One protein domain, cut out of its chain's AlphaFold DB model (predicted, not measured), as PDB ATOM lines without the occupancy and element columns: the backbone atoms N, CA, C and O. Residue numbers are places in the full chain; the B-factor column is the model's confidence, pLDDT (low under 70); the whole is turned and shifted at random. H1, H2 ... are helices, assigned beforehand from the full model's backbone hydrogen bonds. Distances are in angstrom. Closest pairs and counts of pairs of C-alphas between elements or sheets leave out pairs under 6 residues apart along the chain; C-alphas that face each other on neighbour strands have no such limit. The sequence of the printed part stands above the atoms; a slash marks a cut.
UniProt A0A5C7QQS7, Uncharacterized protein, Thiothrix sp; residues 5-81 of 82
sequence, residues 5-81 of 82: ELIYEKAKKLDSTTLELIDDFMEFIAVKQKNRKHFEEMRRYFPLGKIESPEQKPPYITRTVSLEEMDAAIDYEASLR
ATOM      1  N   GLU A   5     202.806 173.359 286.452       70.56
ATOM      2  CA  GLU A   5     202.563 174.713 286.973       70.56
ATOM      3  C   GLU A   5     203.250 175.798 286.137       70.56
ATOM      4  O   GLU A   5     202.675 176.858 285.900       70.56
ATOM      5  N   LEU A   6     204.453 175.524 285.619       74.00
ATOM      6  CA  LEU A   6     205.170 176.462 284.755       74.00
ATOM      7  C   LEU A   6     204.455 176.654 283.407       74.00
ATOM      8  O   LEU A   6     204.505 177.739 282.829       74.00
ATOM      9  N   ILE A   7     203.806 175.604 282.896       71.75
ATOM     10  CA  ILE A   7     202.986 175.662 281.679       71.75
ATOM     11  C   ILE A   7     201.709 176.466 281.953       71.75
ATOM     12  O   ILE A   7     201.365 177.347 281.169       71.75
ATOM     13  N   TYR A   8     201.058 176.230 283.094       71.38
ATOM     14  CA  TYR A   8     199.829 176.917 283.488       71.38
ATOM     15  C   TYR A   8     200.023 178.430 283.687       71.38
ATOM     16  O   TYR A   8     199.263 179.237 283.153       71.38
ATOM     17  N   GLU A   9     201.091 178.844 284.373       74.31
ATOM     18  CA  GLU A   9     201.417 180.267 284.562       74.31
ATOM     19  C   GLU A   9     201.804 180.978 283.253       74.31
ATOM     20  O   GLU A   9     201.620 182.189 283.118       74.31
ATOM     21  N   LYS A  10     202.317 180.240 282.263       71.56
ATOM     22  CA  LYS A  10     202.555 180.773 280.913       71.56
ATOM     23  C   LYS A  10     201.264 180.877 280.106       71.56
ATOM     24  O   LYS A  10     201.071 181.891 279.446       71.56
ATOM     25  N   ALA A  11     200.376 179.887 280.210       67.62
ATOM     26  CA  ALA A  11     199.053 179.899 279.583       67.62
ATOM     27  C   ALA A  11     198.209 181.099 280.036       67.62
ATOM     28  O   ALA A  11     197.581 181.748 279.213       67.62
ATOM     29  N   LYS A  12     198.285 181.489 281.316       68.38
ATOM     30  CA  LYS A  12     197.607 182.695 281.833       68.38
ATOM     31  C   LYS A  12     198.037 184.014 281.180       68.38
ATOM     32  O   LYS A  12     197.310 184.995 281.282       68.38
ATOM     33  N   LYS A  13     199.235 184.071 280.592       75.62
ATOM     34  CA  LYS A  13     199.785 185.278 279.949       75.62
ATOM     35  C   LYS A  13     199.531 185.315 278.442       75.62
ATOM     36  O   LYS A  13     199.906 186.293 277.802       75.62
ATOM     37  N   LEU A  14     198.969 184.244 277.889       71.00
ATOM     38  CA  LEU A  14     198.613 184.143 276.483       71.00
ATOM     39  C   LEU A  14     197.256 184.823 276.263       71.00
ATOM     40  O   LEU A  14     196.387 184.797 277.134       71.00
ATOM     41  N   ASP A  15     197.105 185.489 275.123       73.69
ATOM     42  CA  ASP A  15     195.837 186.089 274.715       73.69
ATOM     43  C   ASP A  15     194.801 184.998 274.387       73.69
ATOM     44  O   ASP A  15     195.153 183.836 274.165       73.69
ATOM     45  N   SER A  16     193.514 185.362 274.351       73.06
ATOM     46  CA  SER A  16     192.423 184.411 274.076       73.06
ATOM     47  C   SER A  16     192.638 183.634 272.775       73.06
ATOM     48  O   SER A  16     192.390 182.435 272.737       73.06
ATOM     49  N   THR A  17     193.190 184.289 271.753       74.81
ATOM     50  CA  THR A  17     193.507 183.687 270.452       74.81
ATOM     51  C   THR A  17     194.514 182.548 270.568       74.81
ATOM     52  O   THR A  17     194.352 181.498 269.953       74.81
ATOM     53  N   THR A  18     195.575 182.725 271.361       73.56
ATOM     54  CA  THR A  18     196.574 181.664 271.519       73.56
ATOM     55  C   THR A  18     196.068 180.536 272.416       73.56
ATOM     56  O   THR A  18     196.481 179.391 272.241       73.56
ATOM     57  N   LEU A  19     195.157 180.822 273.350       76.19
ATOM     58  CA  LEU A  19     194.484 179.787 274.136       76.19
ATOM     59  C   LEU A  19     193.578 178.904 273.270       76.19
ATOM     60  O   LEU A  19     193.659 177.687 273.406       76.19
ATOM     61  N   GLU A  20     192.802 179.487 272.352       74.38
ATOM     62  CA  GLU A  20     192.007 178.734 271.366       74.38
ATOM     63  C   GLU A  20     192.902 177.845 270.494       74.38
ATOM     64  O   GLU A  20     192.655 176.654 270.351       74.38
ATOM     65  N   LEU A  21     194.024 178.381 270.009       72.50
ATOM     66  CA  LEU A  21     194.964 177.632 269.171       72.50
ATOM     67  C   LEU A  21     195.616 176.455 269.925       72.50
ATOM     68  O   LEU A  21     195.888 175.402 269.344       72.50
ATOM     69  N   ILE A  22     195.871 176.616 271.228       76.00
ATOM     70  CA  ILE A  22     196.352 175.530 272.093       76.00
ATOM     71  C   ILE A  22     195.254 174.485 272.313       76.00
ATOM     72  O   ILE A  22     195.565 173.294 272.292       76.00
ATOM     73  N   ASP A  23     194.006 174.904 272.519       78.19
ATOM     74  CA  ASP A  23     192.874 173.995 272.719       78.19
ATOM     75  C   ASP A  23     192.610 173.152 271.463       78.19
ATOM     76  O   ASP A  23     192.626 171.921 271.535       78.19
ATOM     77  N   ASP A  24     192.561 173.792 270.290       75.38
ATOM     78  CA  ASP A  24     192.454 173.133 268.983       75.38
ATOM     79  C   ASP A  24     193.583 172.111 268.770       75.38
ATOM     80  O   ASP A  24     193.384 170.995 268.272       75.38
ATOM     81  N   PHE A  25     194.809 172.466 269.167       75.38
ATOM     82  CA  PHE A  25     195.957 171.571 269.058       75.38
ATOM     83  C   PHE A  25     195.853 170.371 270.009       75.38
ATOM     84  O   PHE A  25     196.201 169.244 269.637       75.38
ATOM     85  N   MET A  26     195.363 170.586 271.230       74.75
ATOM     86  CA  MET A  26     195.135 169.520 272.206       74.75
ATOM     87  C   MET A  26     194.022 168.575 271.748       74.75
ATOM     88  O   MET A  26     194.187 167.353 271.845       74.75
ATOM     89  N   GLU A  27     192.941 169.107 271.176       77.38
ATOM     90  CA  GLU A  27     191.877 168.315 270.559       77.38
ATOM     91  C   GLU A  27     192.419 167.482 269.387       77.38
ATOM     92  O   GLU A  27     192.210 166.265 269.333       77.38
ATOM     93  N   PHE A  28     193.213 168.087 268.498       74.88
ATOM     94  CA  PHE A  28     193.864 167.374 267.396       74.88
ATOM     95  C   PHE A  28     194.733 166.208 267.890       74.88
ATOM     96  O   PHE A  28     194.674 165.106 267.330       74.88
ATOM     97  N   ILE A  29     195.521 166.412 268.952       75.19
ATOM     98  CA  ILE A  29     196.325 165.344 269.563       75.19
ATOM     99  C   ILE A  29     195.423 164.240 270.117       75.19
ATOM    100  O   ILE A  29     195.707 163.060 269.885       75.19
ATOM    101  N   ALA A  30     194.348 164.589 270.823       71.50
ATOM    102  CA  ALA A  30     193.421 163.619 271.400       71.50
ATOM    103  C   ALA A  30     192.758 162.753 270.314       71.50
ATOM    104  O   ALA A  30     192.728 161.522 270.422       71.50
ATOM    105  N   VAL A  31     192.320 163.368 269.211       74.81
ATOM    106  CA  VAL A  31     191.760 162.665 268.045       74.81
ATOM    107  C   VAL A  31     192.814 161.776 267.376       74.81
ATOM    108  O   VAL A  31     192.553 160.603 267.088       74.81
ATOM    109  N   LYS A  32     194.039 162.282 267.178       68.56
ATOM    110  CA  LYS A  32     195.170 161.499 266.647       68.56
ATOM    111  C   LYS A  32     195.503 160.292 267.519       68.56
ATOM    112  O   LYS A  32     195.802 159.232 266.971       68.56
ATOM    113  N   GLN A  33     195.465 160.431 268.844       69.75
ATOM    114  CA  GLN A  33     195.713 159.331 269.777       69.75
ATOM    115  C   GLN A  33     194.595 158.289 269.743       69.75
ATOM    116  O   GLN A  33     194.887 157.095 269.672       69.75
ATOM    117  N   LYS A  34     193.329 158.722 269.725       73.25
ATOM    118  CA  LYS A  34     192.172 157.824 269.606       73.25
ATOM    119  C   LYS A  34     192.247 156.978 268.333       73.25
ATOM    120  O   LYS A  34     192.035 155.769 268.375       73.25
ATOM    121  N   ASN A  35     192.655 157.595 267.227       71.56
ATOM    122  CA  ASN A  35     192.773 156.939 265.926       71.56
ATOM    123  C   ASN A  35     194.171 156.356 265.671       71.56
ATOM    124  O   ASN A  35     194.484 155.957 264.552       71.56
ATOM    125  N   ARG A  36     195.037 156.291 266.689       72.69
ATOM    126  CA  ARG A  36     196.432 155.870 266.522       72.69
ATOM    127  C   ARG A  36     196.553 154.457 265.963       72.69
ATOM    128  O   ARG A  36     197.325 154.264 265.033       72.69
ATOM    129  N   LYS A  37     195.775 153.499 266.483       71.50
ATOM    130  CA  LYS A  37     195.765 152.113 265.976       71.50
ATOM    131  C   LYS A  37     195.384 152.060 264.498       71.50
ATOM    132  O   LYS A  37     196.066 151.425 263.707       71.50
ATOM    133  N   HIS A  38     194.357 152.821 264.130       71.38
ATOM    134  CA  HIS A  38     193.893 152.930 262.755       71.38
ATOM    135  C   HIS A  38     194.960 153.543 261.831       71.38
ATOM    136  O   HIS A  38     195.239 153.010 260.762       71.38
ATOM    137  N   PHE A  39     195.638 154.610 262.270       69.25
ATOM    138  CA  PHE A  39     196.754 155.201 261.527       69.25
ATOM    139  C   PHE A  39     197.981 154.281 261.443       69.25
ATOM    140  O   PHE A  39     198.705 154.341 260.453       69.25
ATOM    141  N   GLU A  40     198.257 153.466 262.463       73.75
ATOM    142  CA  GLU A  40     199.344 152.477 262.442       73.75
ATOM    143  C   GLU A  40     199.049 151.344 261.449       73.75
ATOM    144  O   GLU A  40     199.954 150.941 260.720       73.75
ATOM    145  N   GLU A  41     197.799 150.884 261.358       72.06
ATOM    146  CA  GLU A  41     197.354 149.915 260.348       72.06
ATOM    147  C   GLU A  41     197.411 150.506 258.938       72.06
ATOM    148  O   GLU A  41     198.043 149.919 258.063       72.06
ATOM    149  N   MET A  42     196.873 151.714 258.734       71.06
ATOM    150  CA  MET A  42     196.928 152.418 257.449       71.06
ATOM    151  C   MET A  42     198.372 152.587 256.954       71.06
ATOM    152  O   MET A  42     198.658 152.366 255.781       71.06
ATOM    153  N   ARG A  43     199.314 152.925 257.848       70.75
ATOM    154  CA  ARG A  43     200.739 153.096 257.506       70.75
ATOM    155  C   ARG A  43     201.440 151.812 257.065       70.75
ATOM    156  O   ARG A  43     202.506 151.919 256.462       70.75
ATOM    157  N   ARG A  44     200.889 150.625 257.354       70.62
ATOM    158  CA  ARG A  44     201.418 149.361 256.811       70.62
ATOM    159  C   ARG A  44     201.206 149.276 255.302       70.62
ATOM    160  O   ARG A  44     202.067 148.746 254.609       70.62
ATOM    161  N   TYR A  45     200.098 149.833 254.817       69.50
ATOM    162  CA  TYR A  45     199.711 149.820 253.407       69.50
ATOM    163  C   TYR A  45     200.138 151.104 252.676       69.50
ATOM    164  O   TYR A  45     200.569 151.051 251.528       69.50
ATOM    165  N   PHE A  46     200.119 152.248 253.371       63.31
ATOM    166  CA  PHE A  46     200.471 153.569 252.844       63.31
ATOM    167  C   PHE A  46     201.563 154.232 253.700       63.31
ATOM    168  O   PHE A  46     201.265 155.036 254.594       63.31
ATOM    169  N   PRO A  47     202.848 153.897 253.482       62.47
ATOM    170  CA  PRO A  47     203.939 154.508 254.230       62.47
ATOM    171  C   PRO A  47     204.000 156.017 253.956       62.47
ATOM    172  O   PRO A  47     203.920 156.464 252.813       62.47
ATOM    173  N   LEU A  48     204.165 156.816 255.015       62.66
ATOM    174  CA  LEU A  48     204.321 158.265 254.884       62.66
ATOM    175  C   LEU A  48     205.634 158.571 254.154       62.66
ATOM    176  O   LEU A  48     206.715 158.251 254.653       62.66
ATOM    177  N   GLY A  49     205.543 159.223 252.994       61.16
ATOM    178  CA  GLY A  49     206.705 159.829 252.355       61.16
ATOM    179  C   GLY A  49     207.262 160.934 253.252       61.16
ATOM    180  O   GLY A  49     206.514 161.794 253.718       61.16
ATOM    181  N   LYS A  50     208.571 160.915 253.523       57.88
ATOM    182  CA  LYS A  50     209.238 162.051 254.165       57.88
ATOM    183  C   LYS A  50     209.340 163.172 253.136       57.88
ATOM    184  O   LYS A  50     210.035 163.027 252.136       57.88
ATOM    185  N   ILE A  51     208.611 164.256 253.373       57.12
ATOM    186  CA  ILE A  51     208.779 165.509 252.643       57.12
ATOM    187  C   ILE A  51     209.859 166.279 253.407       57.12
ATOM    188  O   ILE A  51     209.635 166.683 254.546       57.12
ATOM    189  N   GLU A  52     211.050 166.388 252.826       61.00
ATOM    190  CA  GLU A  52     212.218 167.039 253.431       61.00
ATOM    191  C   GLU A  52     212.267 168.539 253.101       61.00
ATOM    192  O   GLU A  52     212.885 169.300 253.844       61.00
ATOM    193  N   SER A  53     211.567 168.989 252.048       62.19
ATOM    194  CA  SER A  53     211.388 170.413 251.730       62.19
ATOM    195  C   SER A  53     209.965 170.746 251.241       62.19
ATOM    196  O   SER A  53     209.318 169.894 250.630       62.19
ATOM    197  N   PRO A  54     209.463 171.978 251.463       62.25
ATOM    198  CA  PRO A  54     208.148 172.421 250.975       62.25
ATOM    199  C   PRO A  54     207.978 172.336 249.447       62.25
ATOM    200  O   PRO A  54     206.866 172.178 248.952       62.25
ATOM    201  N   GLU A  55     209.076 172.433 248.696       71.12
ATOM    202  CA  GLU A  55     209.121 172.356 247.229       71.12
ATOM    203  C   GLU A  55     209.227 170.914 246.711       71.12
ATOM    204  O   GLU A  55     209.090 170.660 245.509       71.12
ATOM    205  N   GLN A  56     209.479 169.955 247.603       58.59
ATOM    206  CA  GLN A  56     209.611 168.556 247.253       58.59
ATOM    207  C   GLN A  56     208.237 168.008 246.866       58.59
ATOM    208  O   GLN A  56     207.371 167.760 247.707       58.59
ATOM    209  N   LYS A  57     208.034 167.786 245.562       57.53
ATOM    210  CA  LYS A  57     206.881 167.015 245.089       57.53
ATOM    211  C   LYS A  57     206.921 165.653 245.787       57.53
ATOM    212  O   LYS A  57     207.979 165.015 245.748       57.53
ATOM    213  N   PRO A  58     205.818 165.203 246.415       56.53
ATOM    214  CA  PRO A  58     205.791 163.883 247.012       56.53
ATOM    215  C   PRO A  58     206.211 162.891 245.927       56.53
ATOM    216  O   PRO A  58     205.682 162.968 244.811       56.53
ATOM    217  N   PRO A  59     207.198 162.019 246.193       55.09
ATOM    218  CA  PRO A  59     207.531 160.981 245.248       55.09
ATOM    219  C   PRO A  59     206.279 160.119 245.157       55.09
ATOM    220  O   PRO A  59     205.971 159.355 246.071       55.09
ATOM    221  N   TYR A  60     205.513 160.283 244.080       52.59
ATOM    222  CA  TYR A  60     204.523 159.302 243.683       52.59
ATOM    223  C   TYR A  60     205.335 158.080 243.282       52.59
ATOM    224  O   TYR A  60     205.694 157.896 242.122       52.59
ATOM    225  N   ILE A  61     205.740 157.300 244.281       53.16
ATOM    226  CA  ILE A  61     206.326 155.995 244.065       53.16
ATOM    227  C   ILE A  61     205.164 155.202 243.489       53.16
ATOM    228  O   ILE A  61     204.290 154.744 244.221       53.16
ATOM    229  N   THR A  62     205.123 155.078 242.165       56.66
ATOM    230  CA  THR A  62     204.330 154.058 241.487       56.66
ATOM    231  C   THR A  62     204.965 152.717 241.835       56.66
ATOM    232  O   THR A  62     205.647 152.096 241.022       56.66
ATOM    233  N   ARG A  63     204.841 152.312 243.103       62.53
ATOM    234  CA  ARG A  63     205.169 150.966 243.539       62.53
ATOM    235  C   ARG A  63     204.209 150.078 242.770       62.53
ATOM    236  O   ARG A  63     202.997 150.233 242.887       62.53
ATOM    237  N   THR A  64     204.756 149.189 241.956       68.06
ATOM    238  CA  THR A  64     203.982 148.092 241.386       68.06
ATOM    239  C   THR A  64     203.506 147.245 242.556       68.06
ATOM    240  O   THR A  64     204.317 146.583 243.205       68.06
ATOM    241  N   VAL A  65     202.224 147.359 242.883       67.38
ATOM    242  CA  VAL A  65     201.568 146.529 243.891       67.38
ATOM    243  C   VAL A  65     201.112 145.228 243.244       67.38
ATOM    244  O   VAL A  65     200.751 145.214 242.062       67.38
ATOM    245  N   SER A  66     201.167 144.124 243.986       79.38
ATOM    246  CA  SER A  66     200.549 142.876 243.532       79.38
ATOM    247  C   SER A  66     199.019 143.002 243.550       79.38
ATOM    248  O   SER A  66     198.463 143.879 244.213       79.38
ATOM    249  N   LEU A  67     198.323 142.116 242.830       80.31
ATOM    250  CA  LEU A  67     196.855 142.066 242.856       80.31
ATOM    251  C   LEU A  67     196.323 141.867 244.285       80.31
ATOM    252  O   LEU A  67     195.388 142.544 244.686       80.31
ATOM    253  N   GLU A  68     196.992 141.031 245.079       83.00
ATOM    254  CA  GLU A  68     196.642 140.780 246.483       83.00
ATOM    255  C   GLU A  68     196.781 142.037 247.358       83.00
ATOM    256  O   GLU A  68     195.936 142.303 248.211       83.00
ATOM    257  N   GLU A  69     197.830 142.839 247.143       76.75
ATOM    258  CA  GLU A  69     198.021 144.113 247.848       76.75
ATOM    259  C   GLU A  69     196.951 145.143 247.455       76.75
ATOM    260  O   GLU A  69     196.526 145.944 248.291       76.75
ATOM    261  N   MET A  70     196.504 145.117 246.195       79.50
ATOM    262  CA  MET A  70     195.449 145.997 245.694       79.50
ATOM    263  C   MET A  70     194.080 145.618 246.272       79.50
ATOM    264  O   MET A  70     193.374 146.496 246.768       79.50
ATOM    265  N   ASP A  71     193.739 144.328 246.280       84.19
ATOM    266  CA  ASP A  71     192.489 143.820 246.854       84.19
ATOM    267  C   ASP A  71     192.410 144.125 248.359       84.19
ATOM    268  O   ASP A  71     191.405 144.649 248.840       84.19
ATOM    269  N   ALA A  72     193.510 143.926 249.096       81.75
ATOM    270  CA  ALA A  72     193.578 144.254 250.520       81.75
ATOM    271  C   ALA A  72     193.361 145.753 250.807       81.75
ATOM    272  O   ALA A  72     192.727 146.114 251.802       81.75
ATOM    273  N   ALA A  73     193.872 146.638 249.944       77.50
ATOM    274  CA  ALA A  73     193.662 148.077 250.076       77.50
ATOM    275  C   ALA A  73     192.202 148.477 249.792       77.50
ATOM    276  O   ALA A  73     191.652 149.335 250.488       77.50
ATOM    277  N   ILE A  74     191.565 147.840 248.805       79.94
ATOM    278  CA  ILE A  74     190.154 148.067 248.462       79.94
ATOM    279  C   ILE A  74     189.240 147.616 249.607       79.94
ATOM    280  O   ILE A  74     188.347 148.367 250.005       79.94
ATOM    281  N   ASP A  75     189.482 146.434 250.174       82.56
ATOM    282  CA  ASP A  75     188.686 145.899 251.282       82.56
ATOM    283  C   ASP A  75     188.788 146.771 252.541       82.56
ATOM    284  O   ASP A  75     187.788 147.012 253.226       82.56
ATOM    285  N   TYR A  76     189.978 147.309 252.819       77.69
ATOM    286  CA  TYR A  76     190.188 148.259 253.908       77.69
ATOM    287  C   TYR A  76     189.352 149.536 253.721       77.69
ATOM    288  O   TYR A  76     188.581 149.904 254.611       77.69
ATOM    289  N   GLU A  77     189.428 150.170 252.548       72.19
ATOM    290  CA  GLU A  77     188.640 151.367 252.210       72.19
ATOM    291  C   GLU A  77     187.125 151.101 252.235       72.19
ATOM    292  O   GLU A  77     186.341 151.936 252.692       72.19
ATOM    293  N   ALA A  78     186.687 149.921 251.789       75.12
ATOM    294  CA  ALA A  78     185.282 149.525 251.819       75.12
ATOM    295  C   ALA A  78     184.765 149.298 253.251       75.12
ATOM    296  O   ALA A  78     183.609 149.614 253.545       75.12
ATOM    297  N   SER A  79     185.609 148.784 254.151       70.94
ATOM    298  CA  SER A  79     185.267 148.567 255.565       70.94
ATOM    299  C   SER A  79     185.123 149.866 256.366       70.94
ATOM    300  O   SER A  79     184.341 149.918 257.310       70.94
ATOM    301  N   LEU A  80     185.820 150.924 255.949       62.47
ATOM    302  CA  LEU A  80     185.781 152.260 256.548       62.47
ATOM    303  C   LEU A  80     184.490 153.037 256.259       62.47
ATOM    304  O   LEU A  80     184.192 154.011 256.946       62.47
ATOM    305  N   ARG A  81     183.738 152.635 255.228       56.66
ATOM    306  CA  ARG A  81     182.500 153.302 254.787       56.66
ATOM    307  C   ARG A  81     181.220 152.690 255.374       56.66
ATOM    308  O   ARG A  81     180.133 153.072 254.940       56.66
TER     309      ARG A  81
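AT A GLANCE: This is residues 5 to 81 of the 82 residues of an uncharacterized protein of Thiothrix sp (UniProt A0A5C7QQS7). Long H2 has short H1 at one end and H3 at the other; residues 46 to 66 swing out in a loop, and H4 folds back beside H3. The class is all helix, with four named helices. The 77 printed residues are extended, radius of gyration of the C-alphas 19.3 A, spans 57 by 33 by 20 A.

HOW THE PARTS SIT: Find H2, residues 16 to 34, close to but not clearly touching H1, residues 5 to 11: the closest C-alphas, Ala 11 and Leu 19, are 7.1 A apart. H3, residues 36 to 45, and H2 meet only through their link. H4, residues 67 to 79, and H3 run opposite ways at a shallow tilt of 27 degrees, their closest C-alphas, Tyr 45 and Ala 73, 7.1 A apart. O i to N i+4 pairs are within hydrogen-bond range throughout H1, H2 and H4, and 4 of 6 in H3.

IN THESE COORDINATES: Find C-alpha 16 at (192.423, 184.411, 274.076); H2 runs 27.0 A from there. H4 ends at C-alpha 79, (185.267, 148.567, 255.565).

THE WHOLE: The printed part has no cut; link H3 to H4 is long. pLDDT is under 70 in 27 residues.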